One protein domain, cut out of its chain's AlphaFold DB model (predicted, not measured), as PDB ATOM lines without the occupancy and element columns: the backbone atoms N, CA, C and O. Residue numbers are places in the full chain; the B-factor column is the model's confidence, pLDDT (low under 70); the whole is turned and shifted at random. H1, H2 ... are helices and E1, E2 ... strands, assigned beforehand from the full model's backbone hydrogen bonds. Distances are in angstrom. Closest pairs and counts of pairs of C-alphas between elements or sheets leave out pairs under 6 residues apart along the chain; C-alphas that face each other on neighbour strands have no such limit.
ATOM      1  N   ASP A  31      -7.269 -36.885  43.453       88.62
ATOM      2  CA  ASP A  31      -6.526 -35.841  42.756       88.62
ATOM      3  C   ASP A  31      -5.013 -36.049  42.924       88.62
ATOM      4  O   ASP A  31      -4.372 -35.551  43.852       88.62
ATOM      5  N   VAL A  32      -4.451 -36.877  42.045       92.44
ATOM      6  CA  VAL A  32      -3.012 -37.142  41.946       92.44
ATOM      7  C   VAL A  32      -2.416 -36.474  40.710       92.44
ATOM      8  O   VAL A  32      -3.102 -36.258  39.707       92.44
ATOM      9  N   ALA A  33      -1.112 -36.199  40.776       95.25
ATOM     10  CA  ALA A  33      -0.363 -35.626  39.665       95.25
ATOM     11  C   ALA A  33      -0.404 -36.533  38.426       95.25
ATOM     12  O   ALA A  33      -0.371 -37.766  38.522       95.25
ATOM     13  N   THR A  34      -0.438 -35.912  37.255       94.94
ATOM     14  CA  THR A  34      -0.259 -36.600  35.978       94.94
ATOM     15  C   THR A  34       1.201 -37.014  35.781       94.94
ATOM     16  O   THR A  34       2.122 -36.421  36.345       94.94
ATOM     17  N   LEU A  35       1.440 -38.020  34.941       95.56
ATOM     18  CA  LEU A  35       2.799 -38.424  34.573       95.56
ATOM     19  C   LEU A  35       3.609 -37.267  33.962       95.56
ATOM     20  O   LEU A  35       4.772 -37.098  34.315       95.56
ATOM     21  N   ASP A  36       2.995 -36.440  33.111       95.25
ATOM     22  CA  ASP A  36       3.652 -35.264  32.526       95.25
ATOM     23  C   ASP A  36       4.062 -34.244  33.607       95.25
ATOM     24  O   ASP A  36       5.173 -33.712  33.571       95.25
ATOM     25  N   GLU A  37       3.212 -34.014  34.617       96.88
ATOM     26  CA  GLU A  37       3.544 -33.162  35.768       96.88
ATOM     27  C   GLU A  37       4.689 -33.742  36.603       96.88
ATOM     28  O   GLU A  37       5.544 -32.992  37.076       96.88
ATOM     29  N   LEU A  38       4.751 -35.068  36.772       97.25
ATOM     30  CA  LEU A  38       5.863 -35.712  37.472       97.25
ATOM     31  C   LEU A  38       7.186 -35.601  36.706       97.25
ATOM     32  O   LEU A  38       8.228 -35.396  37.335       97.25
ATOM     33  N   ILE A  39       7.153 -35.704  35.374       96.94
ATOM     34  CA  ILE A  39       8.323 -35.483  34.515       96.94
ATOM     35  C   ILE A  39       8.772 -34.020  34.626       96.94
ATOM     36  O   ILE A  39       9.939 -33.753  34.917       96.94
ATOM     37  N   ALA A  40       7.845 -33.066  34.495       97.25
ATOM     38  CA  ALA A  40       8.136 -31.636  34.619       97.25
ATOM     39  C   ALA A  40       8.679 -31.258  36.011       97.25
ATOM     40  O   ALA A  40       9.570 -30.417  36.131       97.25
ATOM     41  N   ALA A  41       8.188 -31.916  37.064       96.81
ATOM     42  CA  ALA A  41       8.669 -31.761  38.436       96.81
ATOM     43  C   ALA A  41       9.955 -32.555  38.734       96.81
ATOM     44  O   ALA A  41      10.385 -32.599  39.890       96.81
ATOM     45  N   ASN A  42      10.569 -33.186  37.725       95.44
ATOM     46  CA  ASN A  42      11.803 -33.959  37.846       95.44
ATOM     47  C   ASN A  42      11.704 -35.136  38.838       95.44
ATOM     48  O   ASN A  42      12.708 -35.518  39.437       95.44
ATOM     49  N   LYS A  43      10.502 -35.699  39.033       96.44
ATOM     50  CA  LYS A  43      10.237 -36.883  39.877       96.44
ATOM     51  C   LYS A  43      10.293 -38.196  39.094       96.44
ATOM     52  O   LYS A  43      10.482 -39.258  39.685       96.44
ATOM     53  N   VAL A  44      10.149 -38.113  37.774       96.94
ATOM     54  CA  VAL A  44      10.281 -39.228  36.832       96.94
ATOM     55  C   VAL A  44      11.303 -38.835  35.769       96.94
ATOM     56  O   VAL A  44      11.191 -37.765  35.174       96.94
ATOM     57  N   ASP A  45      12.293 -39.693  35.541       96.06
ATOM     58  CA  ASP A  45      13.239 -39.570  34.432       96.06
ATOM     59  C   ASP A  45      12.714 -40.316  33.204       96.06
ATOM     60  O   ASP A  45      12.290 -41.471  33.303       96.06
ATOM     61  N   VAL A  46      12.825 -39.689  32.033       95.94
ATOM     62  CA  VAL A  46      12.673 -40.366  30.741       95.94
ATOM     63  C   VAL A  46      14.026 -40.969  30.363       95.94
ATOM     64  O   VAL A  46      15.000 -40.249  30.155       95.94
ATOM     65  N   VAL A  47      14.101 -42.299  30.324       95.00
ATOM     66  CA  VAL A  47      15.330 -43.053  30.023       95.00
ATOM     67  C   VAL A  47      15.503 -43.225  28.517       95.00
ATOM     68  O   VAL A  47      16.603 -43.054  27.998       95.00
ATOM     69  N   GLU A  48      14.419 -43.553  27.813       94.94
ATOM     70  CA  GLU A  48      14.377 -43.604  26.351       94.94
ATOM     71  C   GLU A  48      13.002 -43.139  25.880       94.94
ATOM     72  O   GLU A  48      11.983 -43.714  26.268       94.94
ATOM     73  N   GLU A  49      12.989 -42.117  25.030       94.81
ATOM     74  CA  GLU A  49      11.770 -41.525  24.492       94.81
ATOM     75  C   GLU A  49      11.367 -42.166  23.159       94.81
ATOM     76  O   GLU A  49      12.198 -42.411  22.274       94.81
ATOM     77  N   ILE A  50      10.068 -42.403  22.989       93.25
ATOM     78  CA  ILE A  50       9.487 -42.799  21.715       93.25
ATOM     79  C   ILE A  50       9.336 -41.561  20.832       93.25
ATOM     80  O   ILE A  50       8.463 -40.728  21.042       93.25
ATOM     81  N   ASP A  51      10.149 -41.483  19.784       91.62
ATOM     82  CA  ASP A  51       9.891 -40.578  18.664       91.62
ATOM     83  C   ASP A  51       8.560 -40.911  17.961       91.62
ATOM     84  O   ASP A  51       8.464 -41.875  17.200       91.62
ATOM     85  N   SER A  52       7.533 -40.098  18.214       87.00
ATOM     86  CA  SER A  52       6.201 -40.245  17.617       87.00
ATOM     87  C   SER A  52       6.105 -39.738  16.174       87.00
ATOM     88  O   SER A  52       5.054 -39.877  15.549       87.00
ATOM     89  N   ASP A 162       7.258 -60.223  26.347       65.38
ATOM     90  CA  ASP A 162       6.078 -59.376  26.387       65.38
ATOM     91  C   ASP A 162       5.995 -58.722  27.773       65.38
ATOM     92  O   ASP A 162       5.926 -59.410  28.796       65.38
ATOM     93  N   LEU A 163       5.949 -57.390  27.798       65.94
ATOM     94  CA  LEU A 163       5.684 -56.581  28.986       65.94
ATOM     95  C   LEU A 163       4.229 -56.800  29.439       65.94
ATOM     96  O   LEU A 163       3.373 -55.944  29.262       65.94
ATOM     97  N   LYS A 164       3.906 -57.991  29.941       57.28
ATOM     98  CA  LYS A 164       2.522 -58.401  30.243       57.28
ATOM     99  C   LYS A 164       2.044 -57.967  31.615       57.28
ATOM    100  O   LYS A 164       0.851 -58.032  31.892       57.28
ATOM    101  N   THR A 165       2.951 -57.556  32.494       68.94
ATOM    102  CA  THR A 165       2.566 -57.106  33.828       68.94
ATOM    103  C   THR A 165       2.263 -55.617  33.770       68.94
ATOM    104  O   THR A 165       3.179 -54.793  33.809       68.94
ATOM    105  N   ALA A 166       0.976 -55.279  33.659       74.94
ATOM    106  CA  ALA A 166       0.498 -53.919  33.893       74.94
ATOM    107  C   ALA A 166       1.055 -53.395  35.226       74.94
ATOM    108  O   ALA A 166       1.277 -54.164  36.174       74.94
ATOM    109  N   LEU A 167       1.338 -52.095  35.290       84.88
ATOM    110  CA  LEU A 167       1.718 -51.479  36.555       84.88
ATOM    111  C   LEU A 167       0.583 -51.620  37.581       84.88
ATOM    112  O   LEU A 167      -0.581 -51.601  37.187       84.88
ATOM    113  N   PRO A 168       0.894 -51.766  38.885       85.31
ATOM    114  CA  PRO A 168      -0.132 -51.832  39.914       85.31
ATOM    115  C   PRO A 168      -1.023 -50.589  39.880       85.31
ATOM    116  O   PRO A 168      -0.535 -49.465  40.023       85.31
ATOM    117  N   GLU A 169      -2.320 -50.809  39.699       88.50
ATOM    118  CA  GLU A 169      -3.329 -49.760  39.788       88.50
ATOM    119  C   GLU A 169      -3.785 -49.605  41.246       88.50
ATOM    120  O   GLU A 169      -3.973 -50.602  41.949       88.50
ATOM    121  N   PHE A 170      -3.924 -48.364  41.723       89.88
ATOM    122  CA  PHE A 170      -4.460 -48.082  43.069       89.88
ATOM    123  C   PHE A 170      -5.921 -47.629  43.043       89.88
ATOM    124  O   PHE A 170      -6.527 -47.472  44.103       89.88
ATOM    125  N   ASP A 171      -6.457 -47.393  41.851       86.94
ATOM    126  CA  ASP A 171      -7.826 -46.969  41.621       86.94
ATOM    127  C   ASP A 171      -8.293 -47.444  40.240       86.94
ATOM    128  O   ASP A 171      -7.470 -47.780  39.388       86.94
ATOM    129  N   GLU A 172      -9.607 -47.500  40.030       84.88
ATOM    130  CA  GLU A 172     -10.186 -47.970  38.775       84.88
ATOM    131  C   GLU A 172      -9.852 -47.015  37.626       84.88
ATOM    132  O   GLU A 172     -10.080 -45.805  37.698       84.88
ATOM    133  N   SER A 173      -9.339 -47.579  36.533       79.69
ATOM    134  CA  SER A 173      -9.169 -46.850  35.284       79.69
ATOM    135  C   SER A 173     -10.525 -46.415  34.732       79.69
ATOM    136  O   SER A 173     -11.482 -47.192  34.672       79.69
ATOM    137  N   ILE A 174     -10.611 -45.160  34.303       77.38
ATOM    138  CA  ILE A 174     -11.868 -44.543  33.886       77.38
ATOM    139  C   ILE A 174     -11.818 -44.029  32.474       77.38
ATOM    140  O   ILE A 174     -10.796 -43.605  31.949       77.38
ATOM    141  N   VAL A 175     -13.001 -44.001  31.888       69.69
ATOM    142  CA  VAL A 175     -13.244 -43.478  30.562       69.69
ATOM    143  C   VAL A 175     -14.029 -42.182  30.694       69.69
ATOM    144  O   VAL A 175     -15.207 -42.205  31.064       69.69
ATOM    145  N   TYR A 176     -13.442 -41.059  30.283       66.19
ATOM    146  CA  TYR A 176     -14.208 -39.831  30.083       66.19
ATOM    147  C   TYR A 176     -14.671 -39.695  28.642       66.19
ATOM    148  O   TYR A 176     -13.957 -39.976  27.679       66.19
ATOM    149  N   LYS A 177     -15.886 -39.167  28.506       58.62
ATOM    150  CA  LYS A 177     -16.469 -38.728  27.242       58.62
ATOM    151  C   LYS A 177     -17.143 -37.378  27.458       58.62
ATOM    152  O   LYS A 177     -18.360 -37.350  27.487       58.62
ATOM    153  N   TRP A 178     -16.403 -36.282  27.631       52.38
ATOM    154  CA  TRP A 178     -16.972 -34.925  27.543       52.38
ATOM    155  C   TRP A 178     -15.891 -33.853  27.364       52.38
ATOM    156  O   TRP A 178     -14.985 -33.729  28.178       52.38
ATOM    157  N   THR A 179     -16.052 -33.013  26.339       47.81
ATOM    158  CA  THR A 179     -15.348 -31.729  26.219       47.81
ATOM    159  C   THR A 179     -16.335 -30.629  25.853       47.81
ATOM    160  O   THR A 179     -17.098 -30.761  24.898       47.81
ATOM    161  N   ASN A 180     -16.290 -29.534  26.614       48.16
ATOM    162  CA  ASN A 180     -17.045 -28.292  26.428       48.16
ATOM    163  C   ASN A 180     -17.043 -27.813  24.959       48.16
ATOM    164  O   ASN A 180     -16.080 -27.201  24.500       48.16
ATOM    165  N   GLY A 181     -18.122 -28.080  24.213       54.97
ATOM    166  CA  GLY A 181     -18.374 -27.499  22.885       54.97
ATOM    167  C   GLY A 181     -17.504 -28.004  21.721       54.97
ATOM    168  O   GLY A 181     -17.585 -27.443  20.629       54.97
ATOM    169  N   ARG A 182     -16.693 -29.054  21.908       57.75
ATOM    170  CA  ARG A 182     -15.973 -29.758  20.827       57.75
ATOM    171  C   ARG A 182     -16.441 -31.206  20.720       57.75
ATOM    172  O   ARG A 182     -17.069 -31.720  21.644       57.75
ATOM    173  N   LEU A 183     -16.141 -31.845  19.583       58.12
ATOM    174  CA  LEU A 183     -16.385 -33.275  19.369       58.12
ATOM    175  C   LEU A 183     -15.913 -34.064  20.602       58.12
ATOM    176  O   LEU A 183     -14.774 -33.859  21.022       58.12
ATOM    177  N   PRO A 184     -16.763 -34.923  21.191       57.78
ATOM    178  CA  PRO A 184     -16.384 -35.698  22.360       57.78
ATOM    179  C   PRO A 184     -15.184 -36.580  22.012       57.78
ATOM    180  O   PRO A 184     -15.293 -37.462  21.161       57.78
ATOM    181  N   SER A 185     -14.052 -36.344  22.669       60.06
ATOM    182  CA  SER A 185     -12.913 -37.256  22.641       60.06
ATOM    183  C   SER A 185     -13.031 -38.245  23.793       60.06
ATOM    184  O   SER A 185     -13.295 -37.855  24.930       60.06
ATOM    185  N   TYR A 186     -12.861 -39.525  23.479       69.25
ATOM    186  CA  TYR A 186     -12.722 -40.580  24.474       69.25
ATOM    187  C   TYR A 186     -11.321 -40.466  25.070       69.25
ATOM    188  O   TYR A 186     -10.345 -40.472  24.317       69.25
ATOM    189  N   GLN A 187     -11.218 -40.306  26.385       74.00
ATOM    190  CA  GLN A 187      -9.926 -40.268  27.058       74.00
ATOM    191  C   GLN A 187      -9.964 -41.193  28.263       74.00
ATOM    192  O   GLN A 187     -10.741 -40.987  29.194       74.00
ATOM    193  N   GLU A 188      -9.135 -42.227  28.204       84.62
ATOM    194  CA  GLU A 188      -8.923 -43.146  29.315       84.62
ATOM    195  C   GLU A 188      -7.947 -42.505  30.304       84.62
ATOM    196  O   GLU A 188      -6.976 -41.866  29.891       84.62
ATOM    197  N   ILE A 189      -8.211 -42.626  31.598       88.00
ATOM    198  CA  ILE A 189      -7.297 -42.222  32.661       88.00
ATOM    199  C   ILE A 189      -6.973 -43.463  33.478       88.00
ATOM    200  O   ILE A 189      -7.884 -44.127  33.966       88.00
ATOM    201  N   PHE A 190      -5.683 -43.742  33.628       90.69
ATOM    202  CA  PHE A 190      -5.178 -44.869  34.403       90.69
ATOM    203  C   PHE A 190      -4.506 -44.359  35.673       90.69
ATOM    204  O   PHE A 190      -3.805 -43.345  35.627       90.69
ATOM    205  N   TYR A 191      -4.687 -45.059  36.791       92.19
ATOM    206  CA  TYR A 191      -4.200 -44.642  38.109       92.19
ATOM    207  C   TYR A 191      -3.199 -45.650  38.661       92.19
ATOM    208  O   TYR A 191      -3.579 -46.731  39.098       92.19
ATOM    209  N   TYR A 192      -1.919 -45.284  38.693       93.19
ATOM    210  CA  TYR A 192      -0.830 -46.189  39.062       93.19
ATOM    211  C   TYR A 192      -0.152 -45.807  40.372       93.19
ATOM    212  O   TYR A 192       0.016 -44.628  40.693       93.19
ATOM    213  N   GLU A 193       0.276 -46.821  41.122       91.69
ATOM    214  CA  GLU A 193       1.154 -46.661  42.277       91.69
ATOM    215  C   GLU A 193       2.450 -47.434  42.036       91.69
ATOM    216  O   GLU A 193       2.453 -48.646  41.803       91.69
ATOM    217  N   LEU A 194       3.573 -46.722  42.101       90.50
ATOM    218  CA  LEU A 194       4.895 -47.305  41.936       90.50
ATOM    219  C   LEU A 194       5.845 -46.726  42.976       90.50
ATOM    220  O   LEU A 194       5.968 -45.514  43.091       90.50
ATOM    221  N   ASP A 195       6.506 -47.599  43.740       88.19
ATOM    222  CA  ASP A 195       7.455 -47.212  44.797       88.19
ATOM    223  C   ASP A 195       6.884 -46.152  45.773       88.19
ATOM    224  O   ASP A 195       7.559 -45.211  46.180       88.19
ATOM    225  N   GLY A 196       5.591 -46.271  46.107       88.75
ATOM    226  CA  GLY A 196       4.867 -45.341  46.984       88.75
ATOM    227  C   GLY A 196       4.442 -44.015  46.338       88.75
ATOM    228  O   GLY A 196       3.753 -43.217  46.977       88.75
ATOM    229  N   GLN A 197       4.796 -43.762  45.077       92.31
ATOM    230  CA  GLN A 197       4.332 -42.603  44.319       92.31
ATOM    231  C   GLN A 197       3.079 -42.972  43.522       92.31
ATOM    232  O   GLN A 197       3.112 -43.813  42.623       92.31
ATOM    233  N   ARG A 198       1.979 -42.283  43.825       94.69
ATOM    234  CA  ARG A 198       0.725 -42.353  43.066       94.69
ATOM    235  C   ARG A 198       0.706 -41.322  41.955       94.69
ATOM    236  O   ARG A 198       1.131 -40.183  42.175       94.69
ATOM    237  N   PHE A 199       0.213 -41.701  40.787       94.56
ATOM    238  CA  PHE A 199       0.070 -40.806  39.646       94.56
ATOM    239  C   PHE A 199      -0.990 -41.308  38.676       94.56
ATOM    240  O   PHE A 199      -1.370 -42.477  38.713       94.56
ATOM    241  N   LYS A 200      -1.445 -40.417  37.796       93.69
ATOM    242  CA  LYS A 200      -2.369 -40.765  36.716       93.69
ATOM    243  C   LYS A 200      -1.737 -40.577  35.344       93.69
ATOM    244  O   LYS A 200      -0.920 -39.674  35.144       93.69
ATOM    245  N   THR A 201      -2.111 -41.408  34.383       92.00
ATOM    246  CA  THR A 201      -1.747 -41.220  32.975       92.00
ATOM    247  C   THR A 201      -2.980 -40.973  32.135       92.00
ATOM    248  O   THR A 201      -4.053 -41.510  32.389       92.00
ATOM    249  N   LEU A 202      -2.818 -40.126  31.125       89.19
ATOM    250  CA  LEU A 202      -3.886 -39.757  30.214       89.19
ATOM    251  C   LEU A 202      -3.702 -40.518  28.896       89.19
ATOM    252  O   LEU A 202      -2.708 -40.326  28.195       89.19
ATOM    253  N   GLY A 203      -4.650 -41.394  28.574       86.12
ATOM    254  CA  GLY A 203      -4.762 -42.125  27.311       86.12
ATOM    255  C   GLY A 203      -3.613 -43.085  27.003       86.12
ATOM    256  O   GLY A 203      -3.419 -43.433  25.843       86.12
ATOM    257  N   SER A 204      -2.806 -43.461  27.998       88.25
ATOM    258  CA  SER A 204      -1.652 -44.339  27.790       88.25
ATOM    259  C   SER A 204      -1.402 -45.240  28.990       88.25
ATOM    260  O   SER A 204      -1.165 -44.768  30.100       88.25
ATOM    261  N   GLU A 205      -1.419 -46.543  28.738       89.88
ATOM    262  CA  GLU A 205      -1.115 -47.561  29.733       89.88
ATOM    263  C   GLU A 205       0.366 -47.553  30.109       89.88
ATOM    264  O   GLU A 205       1.253 -47.247  29.294       89.88
ATOM    265  N   CYS A 206       0.624 -47.954  31.347       91.19
ATOM    266  CA  CYS A 206       1.962 -48.171  31.850       91.19
ATOM    267  C   CYS A 206       2.174 -49.639  32.234       91.19
ATOM    268  O   CYS A 206       1.339 -50.287  32.863       91.19
ATOM    269  N   TYR A 207       3.347 -50.150  31.888       89.69
ATOM    270  CA  TYR A 207       3.735 -51.540  32.052       89.69
ATOM    271  C   TYR A 207       5.000 -51.622  32.884       89.69
ATOM    272  O   TYR A 207       5.908 -50.794  32.762       89.69
ATOM    273  N   ARG A 208       5.080 -52.636  33.735       86.88
ATOM    274  CA  ARG A 208       6.259 -52.863  34.559       86.88
ATOM    275  C   ARG A 208       7.415 -53.313  33.674       86.88
ATOM    276  O   ARG A 208       7.224 -54.163  32.808       86.88
ATOM    277  N   ILE A 209       8.606 -52.768  33.906       85.75
ATOM    278  CA  ILE A 209       9.819 -53.255  33.254       85.75
ATOM    279  C   ILE A 209      10.585 -54.113  34.254       85.75
ATOM    280  O   ILE A 209      11.149 -53.600  35.222       85.75
ATOM    281  N   ASN A 210      10.668 -55.408  33.951       73.38
ATOM    282  CA  ASN A 210      11.599 -56.348  34.572       73.38
ATOM    283  C   ASN A 210      11.441 -56.437  36.104       73.38
ATOM    284  O   ASN A 210      10.385 -56.150  36.674       73.38
ATOM    285  N   SER A 211      12.507 -56.858  36.786       73.62
ATOM    286  CA  SER A 211      12.550 -57.034  38.240       73.62
ATOM    287  C   SER A 211      12.752 -55.739  39.042       73.62
ATOM    288  O   SER A 211      12.480 -55.722  40.243       73.62
ATOM    289  N   ASN A 212      13.219 -54.646  38.423       83.56
ATOM    290  CA  ASN A 212      13.475 -53.398  39.144       83.56
ATOM    291  C   ASN A 212      12.186 -52.566  39.275       83.56
ATOM    292  O   ASN A 212      11.695 -52.053  38.270       83.56
ATOM    293  N   PRO A 213      11.668 -52.339  40.498       83.88
ATOM    294  CA  PRO A 213      10.380 -51.684  40.691       83.88
ATOM    295  C   PRO A 213      10.384 -50.197  40.321       83.88
ATOM    296  O   PRO A 213       9.317 -49.603  40.276       83.88
ATOM    297  N   LYS A 214      11.545 -49.585  40.064       91.19
ATOM    298  CA  LYS A 214      11.625 -48.169  39.693       91.19
ATOM    299  C   LYS A 214      11.423 -47.909  38.206       91.19
ATOM    300  O   LYS A 214      11.157 -46.768  37.840       91.19
ATOM    301  N   TYR A 215      11.591 -48.922  37.359       92.25
ATOM    302  CA  TYR A 215      11.537 -48.761  35.909       92.25
ATOM    303  C   TYR A 215      10.204 -49.242  35.355       92.25
ATOM    304  O   TYR A 215       9.662 -50.272  35.763       92.25
ATOM    305  N   PHE A 216       9.681 -48.491  34.396       93.19
ATOM    306  CA  PHE A 216       8.413 -48.800  33.760       93.19
ATOM    307  C   PHE A 216       8.354 -48.241  32.342       93.19
ATOM    308  O   PHE A 216       9.100 -47.334  31.975       93.19
ATOM    309  N   TYR A 217       7.485 -48.826  31.529       92.75
ATOM    310  CA  TYR A 217       7.245 -48.449  30.145       92.75
ATOM    311  C   TYR A 217       5.891 -47.754  30.054       92.75
ATOM    312  O   TYR A 217       4.914 -48.267  30.589       92.75
ATOM    313  N   ASN A 218       5.803 -46.629  29.353       93.25
ATOM    314  CA  ASN A 218       4.536 -46.033  28.935       93.25
ATOM    315  C   ASN A 218       4.439 -46.084  27.414       93.25
ATOM    316  O   ASN A 218       5.390 -45.734  26.717       93.25
ATOM    317  N   SER A 219       3.277 -46.486  26.907       88.50
ATOM    318  CA  SER A 219       3.071 -46.705  25.471       88.50
ATOM    319  C   SER A 219       3.195 -45.446  24.610       88.50
ATOM    320  O   SER A 219       3.468 -45.568  23.417       88.50
ATOM    321  N   ARG A 220       3.019 -44.255  25.195       90.94
ATOM    322  CA  ARG A 220       3.160 -42.964  24.510       90.94
ATOM    323  C   ARG A 220       4.572 -42.396  24.628       90.94
ATOM    324  O   ARG A 220       5.081 -41.870  23.649       90.94
ATOM    325  N   ILE A 221       5.174 -42.462  25.816       94.25
ATOM    326  CA  ILE A 221       6.432 -41.763  26.122       94.25
ATOM    327  C   ILE A 221       7.656 -42.661  25.923       94.25
ATOM    328  O   ILE A 221       8.654 -42.197  25.388       94.25
ATOM    329  N   GLY A 222       7.609 -43.930  26.334       94.12
ATOM    330  CA  GLY A 222       8.751 -44.848  26.292       94.12
ATOM    331  C   GLY A 222       9.179 -45.373  27.662       94.12
ATOM    332  O   GLY A 222       8.343 -45.624  28.532       94.12
ATOM    333  N   ILE A 223      10.481 -45.602  27.842       94.62
ATOM    334  CA  ILE A 223      11.052 -46.170  29.073       94.62
ATOM    335  C   ILE A 223      11.323 -45.046  30.069       94.62
ATOM    336  O   ILE A 223      11.986 -44.061  29.745       94.62
ATOM    337  N   MET A 224      10.868 -45.225  31.304       95.25
ATOM    338  CA  MET A 224      11.001 -44.241  32.371       95.25
ATOM    339  C   MET A 224      11.468 -44.871  33.677       95.25
ATOM    340  O   MET A 224      11.458 -46.094  33.858       95.25
ATOM    341  N   LYS A 225      11.870 -43.998  34.598       95.00
ATOM    342  CA  LYS A 225      12.358 -44.352  35.923       95.00
ATOM    343  C   LYS A 225      11.824 -43.382  36.972       95.00
ATOM    344  O   LYS A 225      11.969 -42.173  36.828       95.00
ATOM    345  N   ILE A 226      11.278 -43.911  38.060       94.44
ATOM    346  CA  ILE A 226      10.938 -43.120  39.244       94.44
ATOM    347  C   ILE A 226      12.187 -42.853  40.096       94.44
ATOM    348  O   ILE A 226      13.061 -43.723  40.204       94.44
ATOM    349  N   LYS A 227      12.307 -41.650  40.665       91.31
ATOM    350  CA  LYS A 227      13.473 -41.275  41.485       91.31
ATOM    351  C   LYS A 227      13.397 -41.831  42.895       91.31
ATOM    352  O   LYS A 227      12.397 -41.558  43.580       91.31
TER     353      LYS A 227
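What this domain is: This is residues 31 to 52 and 162 to 227 of the 227 residues of an uncharacterized protein of Sphingobacterium nematocida (UniProt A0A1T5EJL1). Two small antiparallel sheets stand at an angle to each other, with the short helix H1 packed between E1 of one and E4 of the other; the long hairpin E2 and E3 reaches away to Gly 181 at one end of the longest axis. The printed part has 88 residues, under half of them in named elements, in the order H1 E1 E2 E3 E4 E5 E6 E7, mostly strand. The sheets run E1 E7 E6 E5 and E2 E3 E4. The whole is compact, with a radius of gyration of the C-alphas of 13.4 A, yet only just elongated, spanning 44 by 29 by 28 A.

How they stand to each other: H1, residues 35 to 40, is on the sheet of E1, residues 44 to 49, E7, 222 to 226, E6, 215 to 218, and E5, 206 to 208, at a height over the sheet of 9.1 A. The closest C-alphas of H1 and E1 are those of Leu 38 and Val 44, 5.7 A apart. H1 is also on the sheet of E2, residues 174 to 177, E3, 186 to 194, and E4, 197 to 202, where the C-alphas of Leu 35 and Thr 201, the closest of H1 and E4, are 5.6 A apart. Within hydrogen-bond range are N 45 and O 225 of E1 and E7, 2.8 A, N 174 and O 189 of E2 and E3, 2.9 A, N 192 and O 199 of E3 and E4, 2.9 A, N 207 and O 217 of E5 and E6, 2.8 A, and N 224 and O 216 of E7 and E6, 2.8 A. In H1 every O i to N i+4 pair is within range. E3 and E4 form a hairpin, and E5, E6 and E7 a meander, each strand the antiparallel neighbour of the one before, as do E2, E3 and E4.

Where its parts are: H1 begins at C-alpha 35, (2.799, -38.424, 34.573). E3 is 25.7 A long, E4 16.6 A, E7 13.2 A and E1 12.6 A. E7 ends at C-alpha 226, (10.938, -43.120, 39.244).

The domain as a whole: The C-alphas of Gly 181 and Ser 211, 45.4 A apart, are the farthest. Residues 53 to 161 are not printed; C-alphas 52 and 162 are 21.0 A apart across the cut. No link printed whole is long. Confidence is under 70 at residues 162 to 165 and 175 to 186.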